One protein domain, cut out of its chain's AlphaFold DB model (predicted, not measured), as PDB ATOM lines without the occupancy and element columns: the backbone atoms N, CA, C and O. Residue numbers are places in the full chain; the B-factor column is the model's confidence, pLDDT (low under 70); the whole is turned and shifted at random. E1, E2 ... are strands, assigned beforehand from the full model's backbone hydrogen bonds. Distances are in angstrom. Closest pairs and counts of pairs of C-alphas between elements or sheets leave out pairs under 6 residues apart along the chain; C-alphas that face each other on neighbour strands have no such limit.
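This is residues 225 to 318, 330 to 351 and 367 to 373 of the 455 residues of the protein "Prepilin-type N-terminal cleavage/methylation domain-containing protein" of Planctomycetes bacterium (UniProt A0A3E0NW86). Amid little regular structure, six antiparallel strands close into a small barrel, ringed E1 E2 E5 E4 E3 E6. Of 123 printed residues, 49 are in E1 to E6, numbered along the chain: all strand, no named helix. The whole is compact, radius of gyration of the C-alphas 13.4 A, spanning 38 by 35 by 31 A.

E3, residues 270 to 274, E4, 281 to 295, and E5, 300 to 306, make a meander, each the antiparallel neighbour of the one before. E2, 244 to 250, antiparallel to E5, completes a Greek key. N 271 and O 287 are 2.9 A apart, N 290 and O 304 2.8 A, N 247 and O 303 2.8 A.

E1, 226 to 235, begins at C-alpha (-24.604, 181.354, 83.768); E6, 336 to 340, ends at (-17.753, 180.080, 80.615). E4 bends by 114 degrees at residue 284 and spans 26.4 A.

Across the cuts, C-alphas 318 and 330 are 10.1 A apart, 351 and 367 8.3 A. E2 to E3 is a long link; 29 printed residues have pLDDT under 70.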
ATOM      1  N   PRO A 225     -22.561 183.245  80.581       69.75
ATOM      2  CA  PRO A 225     -24.001 183.052  80.370       69.75
ATOM      3  C   PRO A 225     -24.752 182.457  81.570       69.75
ATOM      4  O   PRO A 225     -25.983 182.477  81.603       69.75
ATOM      5  N   LEU A 226     -24.032 181.905  82.551       77.12
ATOM      6  CA  LEU A 226     -24.604 181.354  83.768       77.12
ATOM      7  C   LEU A 226     -23.776 181.752  84.987       77.12
ATOM      8  O   LEU A 226     -22.592 181.425  85.064       77.12
ATOM      9  N   GLN A 227     -24.454 182.348  85.967       84.44
ATOM     10  CA  GLN A 227     -23.946 182.610  87.309       84.44
ATOM     11  C   GLN A 227     -24.883 181.951  88.324       84.44
ATOM     12  O   GLN A 227     -26.095 182.178  88.299       84.44
ATOM     13  N   ALA A 228     -24.354 181.094  89.196       86.62
ATOM     14  CA  ALA A 228     -25.180 180.327  90.125       86.62
ATOM     15  C   ALA A 228     -24.449 179.976  91.419       86.62
ATOM     16  O   ALA A 228     -23.227 179.855  91.458       86.62
ATOM     17  N   LYS A 229     -25.230 179.753  92.478       89.50
ATOM     18  CA  LYS A 229     -24.729 179.251  93.757       89.50
ATOM     19  C   LYS A 229     -24.528 177.735  93.697       89.50
ATOM     20  O   LYS A 229     -25.409 176.995  93.245       89.50
ATOM     21  N   VAL A 230     -23.385 177.272  94.192       90.81
ATOM     22  CA  VAL A 230     -23.046 175.849  94.293       90.81
ATOM     23  C   VAL A 230     -23.988 175.153  95.269       90.81
ATOM     24  O   VAL A 230     -24.073 175.520  96.442       90.81
ATOM     25  N   SER A 231     -24.701 174.132  94.791       92.00
ATOM     26  CA  SER A 231     -25.640 173.355  95.605       92.00
ATOM     27  C   SER A 231     -24.988 172.125  96.226       92.00
ATOM     28  O   SER A 231     -25.297 171.790  97.371       92.00
ATOM     29  N   ASN A 232     -24.073 171.474  95.504       92.00
ATOM     30  CA  ASN A 232     -23.319 170.331  96.004       92.00
ATOM     31  C   ASN A 232     -21.953 170.210  95.324       92.00
ATOM     32  O   ASN A 232     -21.800 170.564  94.156       92.00
ATOM     33  N   VAL A 233     -20.990 169.639  96.043       89.31
ATOM     34  CA  VAL A 233     -19.645 169.341  95.547       89.31
ATOM     35  C   VAL A 233     -19.299 167.921  95.962       89.31
ATOM     36  O   VAL A 233     -19.500 167.539  97.113       89.31
ATOM     37  N   GLY A 234     -18.823 167.110  95.024       87.88
ATOM     38  CA  GLY A 234     -18.549 165.701  95.284       87.88
ATOM     39  C   GLY A 234     -17.583 165.075  94.284       87.88
ATOM     40  O   GLY A 234     -17.098 165.749  93.373       87.88
ATOM     41  N   PRO A 235     -17.291 163.773  94.429       84.81
ATOM     42  CA  PRO A 235     -16.400 163.078  93.515       84.81
ATOM     43  C   PRO A 235     -17.006 162.999  92.106       84.81
ATOM     44  O   PRO A 235     -18.207 162.765  91.926       84.81
ATOM     45  N   ALA A 236     -16.153 163.186  91.098       82.12
ATOM     46  CA  ALA A 236     -16.529 163.055  89.692       82.12
ATOM     47  C   ALA A 236     -16.697 161.600  89.234       82.12
ATOM     48  O   ALA A 236     -17.481 161.333  88.328       82.12
ATOM     49  N   SER A 237     -15.980 160.675  89.870       78.56
ATOM     50  CA  SER A 237     -15.928 159.255  89.524       78.56
ATOM     51  C   SER A 237     -15.995 158.379  90.774       78.56
ATOM     52  O   SER A 237     -15.668 158.826  91.875       78.56
ATOM     53  N   SER A 238     -16.361 157.112  90.585       80.88
ATOM     54  CA  SER A 238     -16.249 156.057  91.597       80.88
ATOM     55  C   SER A 238     -15.316 154.965  91.052       80.88
ATOM     56  O   SER A 238     -15.693 154.324  90.070       80.88
ATOM     57  N   PRO A 239     -14.118 154.742  91.631       82.31
ATOM     58  CA  PRO A 239     -13.572 155.392  92.827       82.31
ATOM     59  C   PRO A 239     -13.226 156.886  92.613       82.31
ATOM     60  O   PRO A 239     -13.010 157.306  91.471       82.31
ATOM     61  N   PRO A 240     -13.171 157.693  93.694       78.94
ATOM     62  CA  PRO A 240     -12.847 159.117  93.616       78.94
ATOM     63  C   PRO A 240     -11.459 159.360  93.022       78.94
ATOM     64  O   PRO A 240     -10.466 158.824  93.510       78.94
ATOM     65  N   SER A 241     -11.383 160.204  91.994       79.50
ATOM     66  CA  SER A 241     -10.116 160.717  91.475       79.50
ATOM     67  C   SER A 241      -9.793 162.058  92.137       79.50
ATOM     68  O   SER A 241     -10.624 162.962  92.073       79.50
ATOM     69  N   PRO A 242      -8.588 162.257  92.701       72.00
ATOM     70  CA  PRO A 242      -8.186 163.560  93.234       72.00
ATOM     71  C   PRO A 242      -8.038 164.631  92.139       72.00
ATOM     72  O   PRO A 242      -7.951 165.810  92.450       72.00
ATOM     73  N   LYS A 243      -8.027 164.238  90.857       74.38
ATOM     74  CA  LYS A 243      -7.846 165.136  89.702       74.38
ATOM     75  C   LYS A 243      -9.154 165.665  89.122       74.38
ATOM     76  O   LYS A 243      -9.126 166.435  88.163       74.38
ATOM     77  N   GLN A 244     -10.292 165.198  89.630       82.88
ATOM     78  CA  GLN A 244     -11.600 165.548  89.099       82.88
ATOM     79  C   GLN A 244     -12.594 165.841  90.217       82.88
ATOM     80  O   GLN A 244     -12.657 165.133  91.220       82.88
ATOM     81  N   LEU A 245     -13.426 166.853  90.000       87.38
ATOM     82  CA  LEU A 245     -14.462 167.273  90.935       87.38
ATOM     83  C   LEU A 245     -15.788 167.417  90.198       87.38
ATOM     84  O   LEU A 245     -15.825 167.958  89.095       87.38
ATOM     85  N   ALA A 246     -16.873 166.942  90.804       90.56
ATOM     86  CA  ALA A 246     -18.219 167.224  90.336       90.56
ATOM     87  C   ALA A 246     -18.807 168.391  91.130       90.56
ATOM     88  O   ALA A 246     -18.896 168.332  92.357       90.56
ATOM     89  N   ILE A 247     -19.238 169.424  90.415       91.00
ATOM     90  CA  ILE A 247     -19.924 170.590  90.962       91.00
ATOM     91  C   ILE A 247     -21.355 170.558  90.454       91.00
ATOM     92  O   ILE A 247     -21.598 170.508  89.248       91.00
ATOM     93  N   THR A 248     -22.304 170.600  91.378       92.06
ATOM     94  CA  THR A 248     -23.723 170.709  91.063       92.06
ATOM     95  C   THR A 248     -24.214 172.098  91.434       92.06
ATOM     96  O   THR A 248     -23.920 172.605  92.518       92.06
ATOM     97  N   ILE A 249     -25.005 172.689  90.546       91.00
ATOM     98  CA  ILE A 249     -25.752 173.921  90.799       91.00
ATOM     99  C   ILE A 249     -27.239 173.695  90.566       91.00
ATOM    100  O   ILE A 249     -27.650 172.856  89.756       91.00
ATOM    101  N   ASN A 250     -28.043 174.501  91.249       87.62
ATOM    102  CA  ASN A 250     -29.453 174.654  90.926       87.62
ATOM    103  C   ASN A 250     -29.570 175.818  89.941       87.62
ATOM    104  O   ASN A 250     -29.106 176.918  90.241       87.62
ATOM    105  N   THR A 251     -30.170 175.599  88.772       75.00
ATOM    106  CA  THR A 251     -30.349 176.687  87.802       75.00
ATOM    107  C   THR A 251     -31.534 177.565  88.231       75.00
ATOM    108  O   THR A 251     -32.630 177.017  88.403       75.00
ATOM    109  N   PRO A 252     -31.368 178.892  88.403       62.84
ATOM    110  CA  PRO A 252     -32.463 179.777  88.797       62.84
ATOM    111  C   PRO A 252     -33.631 179.751  87.801       62.84
ATOM    112  O   PRO A 252     -33.438 179.703  86.582       62.84
ATOM    113  N   THR A 253     -34.863 179.824  88.313       55.97
ATOM    114  CA  THR A 253     -36.075 179.941  87.488       55.97
ATOM    115  C   THR A 253     -36.011 181.244  86.682       55.97
ATOM    116  O   THR A 253     -36.044 182.319  87.265       55.97
ATOM    117  N   GLY A 254     -35.889 181.149  85.353       56.88
ATOM    118  CA  GLY A 254     -35.784 182.306  84.447       56.88
ATOM    119  C   GLY A 254     -34.448 182.440  83.703       56.88
ATOM    120  O   GLY A 254     -34.412 183.104  82.676       56.88
ATOM    121  N   GLN A 255     -33.383 181.748  84.133       57.06
ATOM    122  CA  GLN A 255     -32.107 181.690  83.390       57.06
ATOM    123  C   GLN A 255     -31.989 180.478  82.449       57.06
ATOM    124  O   GLN A 255     -30.987 180.307  81.762       57.06
ATOM    125  N   ALA A 256     -33.036 179.650  82.360       50.66
ATOM    126  CA  ALA A 256     -33.054 178.446  81.528       50.66
ATOM    127  C   ALA A 256     -32.896 178.720  80.017       50.66
ATOM    128  O   ALA A 256     -32.507 177.818  79.289       50.66
ATOM    129  N   SER A 257     -33.174 179.940  79.540       53.34
ATOM    130  CA  SER A 257     -32.947 180.339  78.140       53.34
ATOM    131  C   SER A 257     -31.494 180.718  77.834       53.34
ATOM    132  O   SER A 257     -31.100 180.691  76.673       53.34
ATOM    133  N   ARG A 258     -30.697 181.058  78.856       64.06
ATOM    134  CA  ARG A 258     -29.262 181.396  78.741       64.06
ATOM    135  C   ARG A 258     -28.358 180.184  78.966       64.06
ATOM    136  O   ARG A 258     -27.143 180.250  78.817       64.06
ATOM    137  N   PHE A 259     -28.967 179.059  79.317       70.81
ATOM    138  CA  PHE A 259     -28.309 177.831  79.698       70.81
ATOM    139  C   PHE A 259     -28.646 176.728  78.695       70.81
ATOM    140  O   PHE A 259     -29.815 176.411  78.480       70.81
ATOM    141  N   SER A 260     -27.632 176.128  78.070       77.75
ATOM    142  CA  SER A 260     -27.881 175.060  77.102       77.75
ATOM    143  C   SER A 260     -28.272 173.780  77.825       77.75
ATOM    144  O   SER A 260     -27.471 173.242  78.571       77.75
ATOM    145  N   SER A 261     -29.464 173.245  77.567       78.44
ATOM    146  CA  SER A 261     -29.882 171.938  78.093       78.44
ATOM    147  C   SER A 261     -29.278 170.753  77.330       78.44
ATOM    148  O   SER A 261     -29.493 169.604  77.724       78.44
ATOM    149  N   ALA A 262     -28.543 171.010  76.241       83.50
ATOM    150  CA  ALA A 262     -27.945 169.968  75.421       83.50
ATOM    151  C   ALA A 262     -26.704 169.372  76.118       83.50
ATOM    152  O   ALA A 262     -25.773 170.120  76.450       83.50
ATOM    153  N   PRO A 263     -26.649 168.040  76.322       80.38
ATOM    154  CA  PRO A 263     -25.489 167.378  76.909       80.38
ATOM    155  C   PRO A 263     -24.188 167.756  76.197       80.38
ATOM    156  O   PRO A 263     -24.143 167.876  74.975       80.38
ATOM    157  N   GLY A 264     -23.124 167.957  76.969       83.62
ATOM    158  CA  GLY A 264     -21.803 168.316  76.449       83.62
ATOM    159  C   GLY A 264     -21.582 169.773  76.019       83.62
ATOM    160  O   GLY A 264     -20.445 170.119  75.724       83.62
ATOM    161  N   SER A 265     -22.595 170.650  76.048       86.25
ATOM    162  CA  SER A 265     -22.482 172.041  75.547       86.25
ATOM    163  C   SER A 265     -21.366 172.890  76.168       86.25
ATOM    164  O   SER A 265     -20.902 173.837  75.543       86.25
ATOM    165  N   TYR A 266     -20.946 172.568  77.393       88.31
ATOM    166  CA  TYR A 266     -19.907 173.306  78.120       88.31
ATOM    167  C   TYR A 266     -18.566 172.561  78.195       88.31
ATOM    168  O   TYR A 266     -17.630 173.057  78.820       88.31
ATOM    169  N   ILE A 267     -18.447 171.374  77.588       89.50
ATOM    170  CA  ILE A 267     -17.193 170.606  77.595       89.50
ATOM    171  C   ILE A 267     -16.117 171.386  76.835       89.50
ATOM    172  O   ILE A 267     -16.349 171.854  75.726       89.50
ATOM    173  N   GLY A 268     -14.935 171.506  77.438       84.50
ATOM    174  CA  GLY A 268     -13.824 172.306  76.920       84.50
ATOM    175  C   GLY A 268     -13.843 173.766  77.373       84.50
ATOM    176  O   GLY A 268     -12.847 174.452  77.168       84.50
ATOM    177  N   GLY A 269     -14.932 174.220  78.004       88.25
ATOM    178  CA  GLY A 269     -15.016 175.522  78.658       88.25
ATOM    179  C   GLY A 269     -14.415 175.524  80.058       88.25
ATOM    180  O   GLY A 269     -13.694 174.605  80.470       88.25
ATOM    181  N   ALA A 270     -14.759 176.560  80.814       87.06
ATOM    182  CA  ALA A 270     -14.194 176.816  82.124       87.06
ATOM    183  C   ALA A 270     -15.278 177.130  83.157       87.06
ATOM    184  O   ALA A 270     -16.315 177.714  82.851       87.06
ATOM    185  N   LEU A 271     -15.025 176.742  84.400       88.50
ATOM    186  CA  LEU A 271     -15.838 177.097  85.554       88.50
ATOM    187  C   LEU A 271     -14.954 177.907  86.489       88.50
ATOM    188  O   LEU A 271     -13.880 177.427  86.842       88.50
ATOM    189  N   ALA A 272     -15.378 179.106  86.872       85.38
ATOM    190  CA  ALA A 272     -14.644 179.947  87.815       85.38
ATOM    191  C   ALA A 272     -15.503 180.287  89.027       85.38
ATOM    192  O   ALA A 272     -16.728 180.372  88.928       85.38
ATOM    193  N   VAL A 273     -14.852 180.486  90.168       83.31
ATOM    194  CA  VAL A 273     -15.501 181.011  91.368       83.31
ATOM    195  C   VAL A 273     -15.476 182.538  91.321       83.31
ATOM    196  O   VAL A 273     -14.455 183.135  90.979       83.31
ATOM    197  N   ILE A 274     -16.607 183.157  91.649       80.06
ATOM    198  CA  ILE A 274     -16.687 184.588  91.933       80.06
ATOM    199  C   ILE A 274     -16.400 184.776  93.415       80.06
ATOM    200  O   ILE A 274     -16.984 184.093  94.258       80.06
ATOM    201  N   ASP A 275     -15.512 185.709  93.717       72.81
ATOM    202  CA  ASP A 275     -15.357 186.200  95.075       72.81
ATOM    203  C   ASP A 275     -16.602 187.014  95.466       72.81
ATOM    204  O   ASP A 275     -16.949 188.001  94.817       72.81
ATOM    205  N   ASP A 276     -17.314 186.558  96.499       69.62
ATOM    206  CA  ASP A 276     -18.587 187.145  96.917       69.62
ATOM    207  C   ASP A 276     -18.423 188.603  97.402       69.62
ATOM    208  O   ASP A 276     -19.379 189.375  97.290       69.62
ATOM    209  N   GLU A 277     -17.243 189.003  97.889       67.69
ATOM    210  CA  GLU A 277     -16.988 190.372  98.363       67.69
ATOM    211  C   GLU A 277     -16.736 191.340  97.207       67.69
ATOM    212  O   GLU A 277     -17.346 192.409  97.139       67.69
ATOM    213  N   SER A 278     -15.861 190.957  96.278       63.19
ATOM    214  CA  SER A 278     -15.456 191.814  95.161       63.19
ATOM    215  C   SER A 278     -16.351 191.685  93.927       63.19
ATOM    216  O   SER A 278     -16.301 192.541  93.046       63.19
ATOM    217  N   GLN A 279     -17.181 190.637  93.854       71.19
ATOM    218  CA  GLN A 279     -17.959 190.254  92.670       71.19
ATOM    219  C   GLN A 279     -17.089 190.078  91.418       71.19
ATOM    220  O   GLN A 279     -17.560 190.261  90.298       71.19
ATOM    221  N   ILE A 280     -15.817 189.704  91.584       69.81
ATOM    222  CA  ILE A 280     -14.870 189.510  90.481       69.81
ATOM    223  C   ILE A 280     -14.509 188.029  90.333       69.81
ATOM    224  O   ILE A 280     -14.551 187.241  91.279       69.81
ATOM    225  N   LEU A 281     -14.171 187.641  89.101       72.94
ATOM    226  CA  LEU A 281     -13.666 186.319  88.766       72.94
ATOM    227  C   LEU A 281     -12.313 186.082  89.438       72.94
ATOM    228  O   LEU A 281     -11.327 186.740  89.110       72.94
ATOM    229  N   ALA A 282     -12.253 185.090  90.323       69.12
ATOM    230  CA  ALA A 282     -10.999 184.654  90.913       69.12
ATOM    231  C   ALA A 282     -10.215 183.834  89.879       69.12
ATOM    232  O   ALA A 282     -10.499 182.650  89.670       69.12
ATOM    233  N   SER A 283      -9.212 184.439  89.231       64.75
ATOM    234  CA  SER A 283      -8.412 183.752  88.200       64.75
ATOM    235  C   SER A 283      -7.687 182.508  88.724       64.75
ATOM    236  O   SER A 283      -7.438 181.568  87.974       64.75
ATOM    237  N   HIS A 284      -7.419 182.475  90.029       66.06
ATOM    238  CA  HIS A 284      -6.782 181.376  90.743       66.06
ATOM    239  C   HIS A 284      -7.769 180.270  91.182       66.06
ATOM    240  O   HIS A 284      -7.344 179.232  91.683       66.06
ATOM    241  N   ARG A 285      -9.088 180.455  90.992       75.75
ATOM    242  CA  ARG A 285     -10.144 179.463  91.293       75.75
ATOM    243  C   ARG A 285     -10.923 179.110  90.034       75.75
ATOM    244  O   ARG A 285     -12.139 179.299  89.965       75.75
ATOM    245  N   ILE A 286     -10.223 178.543  89.055       78.88
ATOM    246  CA  ILE A 286     -10.799 178.106  87.780       78.88
ATOM    247  C   ILE A 286     -10.516 176.621  87.501       78.88
ATOM    248  O   ILE A 286      -9.455 176.092  87.830       78.88
ATOM    249  N   GLY A 287     -11.480 175.925  86.900       81.56
ATOM    250  CA  GLY A 287     -11.387 174.512  86.528       81.56
ATOM    251  C   GLY A 287     -11.868 174.269  85.100       81.56
ATOM    252  O   GLY A 287     -12.810 174.912  84.637       81.56
ATOM    253  N   LYS A 288     -11.220 173.341  84.382       86.00
ATOM    254  CA  LYS A 288     -11.610 172.975  83.010       86.00
ATOM    255  C   LYS A 288     -12.812 172.051  83.061       86.00
ATOM    256  O   LYS A 288     -12.759 171.034  83.749       86.00
ATOM    257  N   ILE A 289     -13.860 172.352  82.306       89.62
ATOM    258  CA  ILE A 289     -15.048 171.500  82.231       89.62
ATOM    259  C   ILE A 289     -14.747 170.325  81.295       89.62
ATOM    260  O   ILE A 289     -14.551 170.496  80.093       89.62
ATOM    261  N   THR A 290     -14.720 169.113  81.841       90.19
ATOM    262  CA  THR A 290     -14.493 167.865  81.090       90.19
ATOM    263  C   THR A 290     -15.753 167.020  80.946       90.19
ATOM    264  O   THR A 290     -15.777 166.088  80.150       90.19
ATOM    265  N   GLY A 291     -16.800 167.323  81.710       90.81
ATOM    266  CA  GLY A 291     -18.099 166.672  81.602       90.81
ATOM    267  C   GLY A 291     -19.216 167.622  82.003       90.81
ATOM    268  O   GLY A 291     -19.026 168.491  82.852       90.81
ATOM    269  N   TYR A 292     -20.374 167.465  81.376       91.62
ATOM    270  CA  TYR A 292     -21.528 168.309  81.632       91.62
ATOM    271  C   TYR A 292     -22.826 167.537  81.401       91.62
ATOM    272  O   TYR A 292     -23.048 166.988  80.318       91.62
ATOM    273  N   GLU A 293     -23.682 167.541  82.419       89.81
ATOM    274  CA  GLU A 293     -24.992 166.903  82.413       89.81
ATOM    275  C   GLU A 293     -26.046 167.863  82.963       89.81
ATOM    276  O   GLU A 293     -25.842 168.522  83.987       89.81
ATOM    277  N   PHE A 294     -27.207 167.902  82.313       88.38
ATOM    278  CA  PHE A 294     -28.354 168.656  82.794       88.38
ATOM    279  C   PHE A 294     -29.546 167.748  83.034       88.38
ATOM    280  O   PHE A 294     -30.006 167.044  82.136       88.38
ATOM    281  N   ASN A 295     -30.081 167.811  84.249       87.62
ATOM    282  CA  ASN A 295     -31.324 167.146  84.590       87.62
ATOM    283  C   ASN A 295     -32.467 168.162  84.531       87.62
ATOM    284  O   ASN A 295     -32.595 169.028  85.398       87.62
ATOM    285  N   GLN A 296     -33.303 168.034  83.501       83.00
ATOM    286  CA  GLN A 296     -34.440 168.928  83.272       83.00
ATOM    287  C   GLN A 296     -35.504 168.824  84.374       83.00
ATOM    288  O   GLN A 296     -36.109 169.832  84.736       83.00
ATOM    289  N   THR A 297     -35.708 167.627  84.933       85.81
ATOM    290  CA  THR A 297     -36.720 167.361  85.965       85.81
ATOM    291  C   THR A 297     -36.359 168.041  87.278       85.81
ATOM    292  O   THR A 297     -37.201 168.690  87.894       85.81
ATOM    293  N   THR A 298     -35.101 167.922  87.705       86.12
ATOM    294  CA  THR A 298     -34.616 168.529  88.955       86.12
ATOM    295  C   THR A 298     -34.088 169.949  88.766       86.12
ATOM    296  O   THR A 298     -33.823 170.624  89.757       86.12
ATOM    297  N   ARG A 299     -33.939 170.416  87.516       85.88
ATOM    298  CA  ARG A 299     -33.309 171.701  87.151       85.88
ATOM    299  C   ARG A 299     -31.919 171.863  87.765       85.88
ATOM    300  O   ARG A 299     -31.551 172.920  88.283       85.88
ATOM    301  N   THR A 300     -31.150 170.782  87.722       88.69
ATOM    302  CA  THR A 300     -29.784 170.749  88.243       88.69
ATOM    303  C   THR A 300     -28.798 170.526  87.117       88.69
ATOM    304  O   THR A 300     -28.968 169.607  86.311       88.69
ATOM    305  N   ALA A 301     -27.744 171.332  87.105       89.62
ATOM    306  CA  ALA A 301     -26.606 171.159  86.220       89.62
ATOM    307  C   ALA A 301     -25.449 170.544  87.004       89.62
ATOM    308  O   ALA A 301     -25.117 171.033  88.085       89.62
ATOM    309  N   ARG A 302     -24.853 169.482  86.465       91.94
ATOM    310  CA  ARG A 302     -23.678 168.814  87.023       91.94
ATOM    311  C   ARG A 302     -22.503 169.020  86.073       91.94
ATOM    312  O   ARG A 302     -22.552 168.601  84.919       91.94
ATOM    313  N   PHE A 303     -21.446 169.639  86.579       92.25
ATOM    314  CA  PHE A 303     -20.195 169.877  85.871       92.25
ATOM    315  C   PHE A 303     -19.112 168.986  86.450       92.25
ATOM    316  O   PHE A 303     -18.841 169.036  87.647       92.25
ATOM    317  N   THR A 304     -18.461 168.205  85.600       92.31
ATOM    318  CA  THR A 304     -17.221 167.518  85.947       92.31
ATOM    319  C   THR A 304     -16.064 168.403  85.523       92.31
ATOM    320  O   THR A 304     -15.935 168.724  84.342       92.31
ATOM    321  N   CYS A 305     -15.236 168.794  86.484       88.31
ATOM    322  CA  CYS A 305     -14.096 169.672  86.274       88.31
ATOM    323  C   CYS A 305     -12.784 168.937  86.543       88.31
ATOM    324  O   CYS A 305     -12.718 168.119  87.462       88.31
ATOM    325  N   SER A 306     -11.733 169.267  85.796       82.88
ATOM    326  CA  SER A 306     -10.365 168.803  86.043       82.88
ATOM    327  C   SER A 306      -9.378 169.968  86.115       82.88
ATOM    328  O   SER A 306      -9.650 171.064  85.617       82.88
ATOM    329  N   THR A 307      -8.203 169.727  86.703       67.44
ATOM    330  CA  THR A 307      -7.048 170.613  86.505       67.44
ATOM    331  C   THR A 307      -6.518 170.499  85.076       67.44
ATOM    332  O   THR A 307      -6.700 169.457  84.428       67.44
ATOM    333  N   PRO A 308      -5.826 171.529  84.566       57.56
ATOM    334  CA  PRO A 308      -4.986 171.417  83.379       57.56
ATOM    335  C   PRO A 308      -3.770 170.499  83.628       57.56
ATOM    336  O   PRO A 308      -2.655 170.890  83.938       57.56
ATOM    337  N   SER A 309      -4.046 169.207  83.518       51.69
ATOM    338  CA  SER A 309      -3.205 168.060  83.172       51.69
ATOM    339  C   SER A 309      -1.847 167.725  83.823       51.69
ATOM    340  O   SER A 309      -1.466 166.575  83.608       51.69
ATOM    341  N   TYR A 310      -1.124 168.535  84.616       46.72
ATOM    342  CA  TYR A 310       0.230 168.090  85.059       46.72
ATOM    343  C   TYR A 310       0.652 168.236  86.529       46.72
ATOM    344  O   TYR A 310       1.637 167.606  86.905       46.72
ATOM    345  N   THR A 311      -0.083 168.909  87.418       50.69
ATOM    346  CA  THR A 311       0.381 169.059  88.817       50.69
ATOM    347  C   THR A 311      -0.100 167.980  89.797       50.69
ATOM    348  O   THR A 311       0.208 168.053  90.981       50.69
ATOM    349  N   ASN A 312      -0.861 166.966  89.353       54.19
ATOM    350  CA  ASN A 312      -1.619 166.067  90.250       54.19
ATOM    351  C   ASN A 312      -2.511 166.822  91.262       54.19
ATOM    352  O   ASN A 312      -2.999 166.213  92.213       54.19
ATOM    353  N   GLN A 313      -2.743 168.120  91.054       60.16
ATOM    354  CA  GLN A 313      -3.518 168.932  91.973       60.16
ATOM    355  C   GLN A 313      -5.017 168.729  91.744       60.16
ATOM    356  O   GLN A 313      -5.453 168.491  90.606       60.16
ATOM    357  N   PRO A 314      -5.809 168.834  92.820       60.41
ATOM    358  CA  PRO A 314      -7.241 169.053  92.748       60.41
ATOM    359  C   PRO A 314      -7.591 170.276  91.889       60.41
ATOM    360  O   PRO A 314      -6.846 171.258  91.891       60.41
ATOM    361  N   PRO A 315      -8.717 170.251  91.151       65.75
ATOM    362  CA  PRO A 315      -9.183 171.417  90.400       65.75
ATOM    363  C   PRO A 315      -9.372 172.618  91.333       65.75
ATOM    364  O   PRO A 315      -9.691 172.434  92.509       65.75
ATOM    365  N   PHE A 316      -9.211 173.833  90.791       71.75
ATOM    366  CA  PHE A 316      -9.333 175.110  91.514       71.75
ATOM    367  C   PHE A 316      -8.234 175.400  92.553       71.75
ATOM    368  O   PHE A 316      -8.377 176.360  93.307       71.75
ATOM    369  N   GLN A 317      -7.163 174.598  92.609       63.84
ATOM    370  CA  GLN A 317      -5.995 174.875  93.449       63.84
ATOM    371  C   GLN A 317      -4.888 175.561  92.642       63.84
ATOM    372  O   GLN A 317      -4.495 175.067  91.589       63.84
ATOM    373  N   HIS A 318      -4.383 176.672  93.177       56.41
ATOM    374  CA  HIS A 318      -3.153 177.351  92.763       56.41
ATOM    375  C   HIS A 318      -2.009 176.874  93.666       56.41
ATOM    376  O   HIS A 318      -2.210 176.676  94.870       56.41
ATOM    377  N   PRO A 330     -11.101 174.240  96.639       73.62
ATOM    378  CA  PRO A 330     -12.173 173.945  95.695       73.62
ATOM    379  C   PRO A 330     -13.468 174.656  96.102       73.62
ATOM    380  O   PRO A 330     -13.653 174.950  97.288       73.62
ATOM    381  N   PRO A 331     -14.358 174.963  95.141       83.44
ATOM    382  CA  PRO A 331     -15.632 175.587  95.449       83.44
ATOM    383  C   PRO A 331     -16.362 174.797  96.531       83.44
ATOM    384  O   PRO A 331     -16.328 173.564  96.541       83.44
ATOM    385  N   THR A 332     -17.010 175.510  97.443       87.81
ATOM    386  CA  THR A 332     -17.832 174.918  98.498       87.81
ATOM    387  C   THR A 332     -19.308 175.202  98.256       87.81
ATOM    388  O   THR A 332     -19.683 175.996  97.395       87.81
ATOM    389  N   ARG A 333     -20.184 174.504  98.984       89.50
ATOM    390  CA  ARG A 333     -21.624 174.761  98.911       89.50
ATOM    391  C   ARG A 333     -21.900 176.200  99.353       89.50
ATOM    392  O   ARG A 333     -21.591 176.552 100.483       89.50
ATOM    393  N   GLY A 334     -22.564 176.972  98.498       86.56
ATOM    394  CA  GLY A 334     -22.844 178.390  98.738       86.56
ATOM    395  C   GLY A 334     -21.897 179.355  98.024       86.56
ATOM    396  O   GLY A 334     -22.240 180.531  97.927       86.56
ATOM    397  N   ASP A 335     -20.786 178.885  97.451       88.38
ATOM    398  CA  ASP A 335     -19.939 179.725  96.601       88.38
ATOM    399  C   ASP A 335     -20.714 180.144  95.342       88.38
ATOM    400  O   ASP A 335     -21.507 179.364  94.796       88.38
ATOM    401  N   THR A 336     -20.496 181.372  94.868       87.50
ATOM    402  CA  THR A 336     -20.990 181.810  93.558       87.50
ATOM    403  C   THR A 336     -20.010 181.371  92.485       87.50
ATOM    404  O   THR A 336     -18.820 181.646  92.579       87.50
ATOM    405  N   ILE A 337     -20.497 180.711  91.442       87.81
ATOM    406  CA  ILE A 337     -19.677 180.327  90.295       87.81
ATOM    407  C   ILE A 337     -20.224 180.925  89.009       87.81
ATOM    408  O   ILE A 337     -21.425 181.186  88.899       87.81
ATOM    409  N   VAL A 338     -19.347 181.049  88.020       87.19
ATOM    410  CA  VAL A 338     -19.717 181.289  86.628       87.19
ATOM    411  C   VAL A 338     -19.299 180.134  85.744       87.19
ATOM    412  O   VAL A 338     -18.284 179.470  85.976       87.19
ATOM    413  N   VAL A 339     -20.083 179.927  84.695       87.62
ATOM    414  CA  VAL A 339     -19.778 178.975  83.633       87.62
ATOM    415  C   VAL A 339     -19.438 179.755  82.378       87.62
ATOM    416  O   VAL A 339     -20.244 180.549  81.894       87.62
ATOM    417  N   MET A 340     -18.250 179.494  81.848       87.56
ATOM    418  CA  MET A 340     -17.753 180.080  80.615       87.56
ATOM    419  C   MET A 340     -17.740 178.996  79.524       87.56
ATOM    420  O   MET A 340     -17.202 177.904  79.746       87.56
ATOM    421  N   PRO A 341     -18.368 179.242  78.362       88.50
ATOM    422  CA  PRO A 341     -18.475 178.255  77.288       88.50
ATOM    423  C   PRO A 341     -17.103 177.933  76.670       88.50
ATOM    424  O   PRO A 341     -16.159 178.697  76.856       88.50
ATOM    425  N   PRO A 342     -16.954 176.813  75.938       88.31
ATOM    426  CA  PRO A 342     -15.696 176.464  75.275       88.31
ATOM    427  C   PRO A 342     -15.255 177.521  74.258       88.31
ATOM    428  O   PRO A 342     -16.087 178.109  73.568       88.31
ATOM    429  N   ASP A 343     -13.940 177.730  74.149       87.31
ATOM    430  CA  ASP A 343     -13.340 178.604  73.134       87.31
ATOM    431  C   ASP A 343     -13.663 178.053  71.727       87.31
ATOM    432  O   ASP A 343     -13.216 176.951  71.389       87.31
ATOM    433  N   PRO A 344     -14.436 178.775  70.888       87.50
ATOM    434  CA  PRO A 344     -14.829 178.285  69.568       87.50
ATOM    435  C   PRO A 344     -13.637 178.148  68.611       87.50
ATOM    436  O   PRO A 344     -13.746 177.452  67.599       87.50
ATOM    437  N   PHE A 345     -12.506 178.788  68.917       86.56
ATOM    438  CA  PHE A 345     -11.286 178.709  68.121       86.56
ATOM    439  C   PHE A 345     -10.364 177.572  68.582       86.56
ATOM    440  O   PHE A 345      -9.551 177.099  67.787       86.56
ATOM    441  N   ASP A 346     -10.535 177.064  69.809       82.75
ATOM    442  CA  ASP A 346      -9.783 175.937  70.375       82.75
ATOM    443  C   ASP A 346     -10.659 174.683  70.557       82.75
ATOM    444  O   ASP A 346     -10.841 174.149  71.651       82.75
ATOM    445  N   SER A 347     -11.188 174.158  69.449       75.56
ATOM    446  CA  SER A 347     -12.056 172.967  69.457       75.56
ATOM    447  C   SER A 347     -11.390 171.692  69.992       75.56
ATOM    448  O   SER A 347     -12.076 170.732  70.344       75.56
ATOM    449  N   ARG A 348     -10.053 171.660  70.048       76.38
ATOM    450  CA  ARG A 348      -9.271 170.545  70.601       76.38
ATOM    451  C   ARG A 348      -8.898 170.759  72.069       76.38
ATOM    452  O   ARG A 348      -8.330 169.848  72.669       76.38
ATOM    453  N   GLY A 349      -9.229 171.917  72.647       75.38
ATOM    454  CA  GLY A 349      -8.879 172.290  74.014       75.38
ATOM    455  C   GLY A 349      -7.380 172.164  74.272       75.38
ATOM    456  O   GLY A 349      -6.998 171.597  75.301       75.38
ATOM    457  N   LEU A 350      -6.578 172.596  73.293       72.19
ATOM    458  CA  LEU A 350      -5.120 172.541  73.284       72.19
ATOM    459  C   LEU A 350      -4.540 173.389  74.406       72.19
ATOM    460  O   LEU A 350      -3.570 172.977  75.037       72.19
ATOM    461  N   TYR A 351      -5.121 174.562  74.650       69.38
ATOM    462  CA  TYR A 351      -4.671 175.447  75.706       69.38
ATOM    463  C   TYR A 351      -5.276 175.065  77.073       69.38
ATOM    464  O   TYR A 351      -6.388 174.527  77.159       69.38
ATOM    465  N   SER A 367      -1.882 177.982  84.492       54.69
ATOM    466  CA  SER A 367      -2.713 177.213  83.566       54.69
ATOM    467  C   SER A 367      -4.205 177.536  83.758       54.69
ATOM    468  O   SER A 367      -4.928 176.874  84.493       54.69
ATOM    469  N   VAL A 368      -4.685 178.585  83.092       61.75
ATOM    470  CA  VAL A 368      -6.114 178.923  83.034       61.75
ATOM    471  C   VAL A 368      -6.759 178.113  81.895       61.75
ATOM    472  O   VAL A 368      -6.253 178.149  80.770       61.75
ATOM    473  N   PRO A 369      -7.839 177.345  82.140       71.81
ATOM    474  CA  PRO A 369      -8.625 176.722  81.078       71.81
ATOM    475  C   PRO A 369      -9.117 177.763  80.065       71.81
ATOM    476  O   PRO A 369      -9.515 178.857  80.450       71.81
ATOM    477  N   THR A 370      -9.131 177.418  78.779       77.56
ATOM    478  CA  THR A 370      -9.685 178.293  77.738       77.56
ATOM    479  C   THR A 370     -11.202 178.357  77.779       77.56
ATOM    480  O   THR A 370     -11.862 177.373  78.118       77.56
ATOM    481  N   PHE A 371     -11.761 179.478  77.342       83.06
ATOM    482  CA  PHE A 371     -13.200 179.675  77.217       83.06
ATOM    483  C   PHE A 371     -13.517 180.714  76.139       83.06
ATOM    484  O   PHE A 371     -12.656 181.489  75.755       83.06
ATOM    485  N   ALA A 372     -14.739 180.756  75.611       85.44
ATOM    486  CA  ALA A 372     -15.072 181.716  74.560       85.44
ATOM    487  C   ALA A 372     -14.833 183.148  75.044       85.44
ATOM    488  O   ALA A 372     -15.312 183.512  76.111       85.44
ATOM    489  N   LEU A 373     -14.126 183.949  74.250       86.50
ATOM    490  CA  LEU A 373     -13.899 185.367  74.506       86.50
ATOM    491  C   LEU A 373     -14.604 186.188  73.438       86.50
ATOM    492  O   LEU A 373     -14.395 185.953  72.243       86.50
TER     493      LEU A 373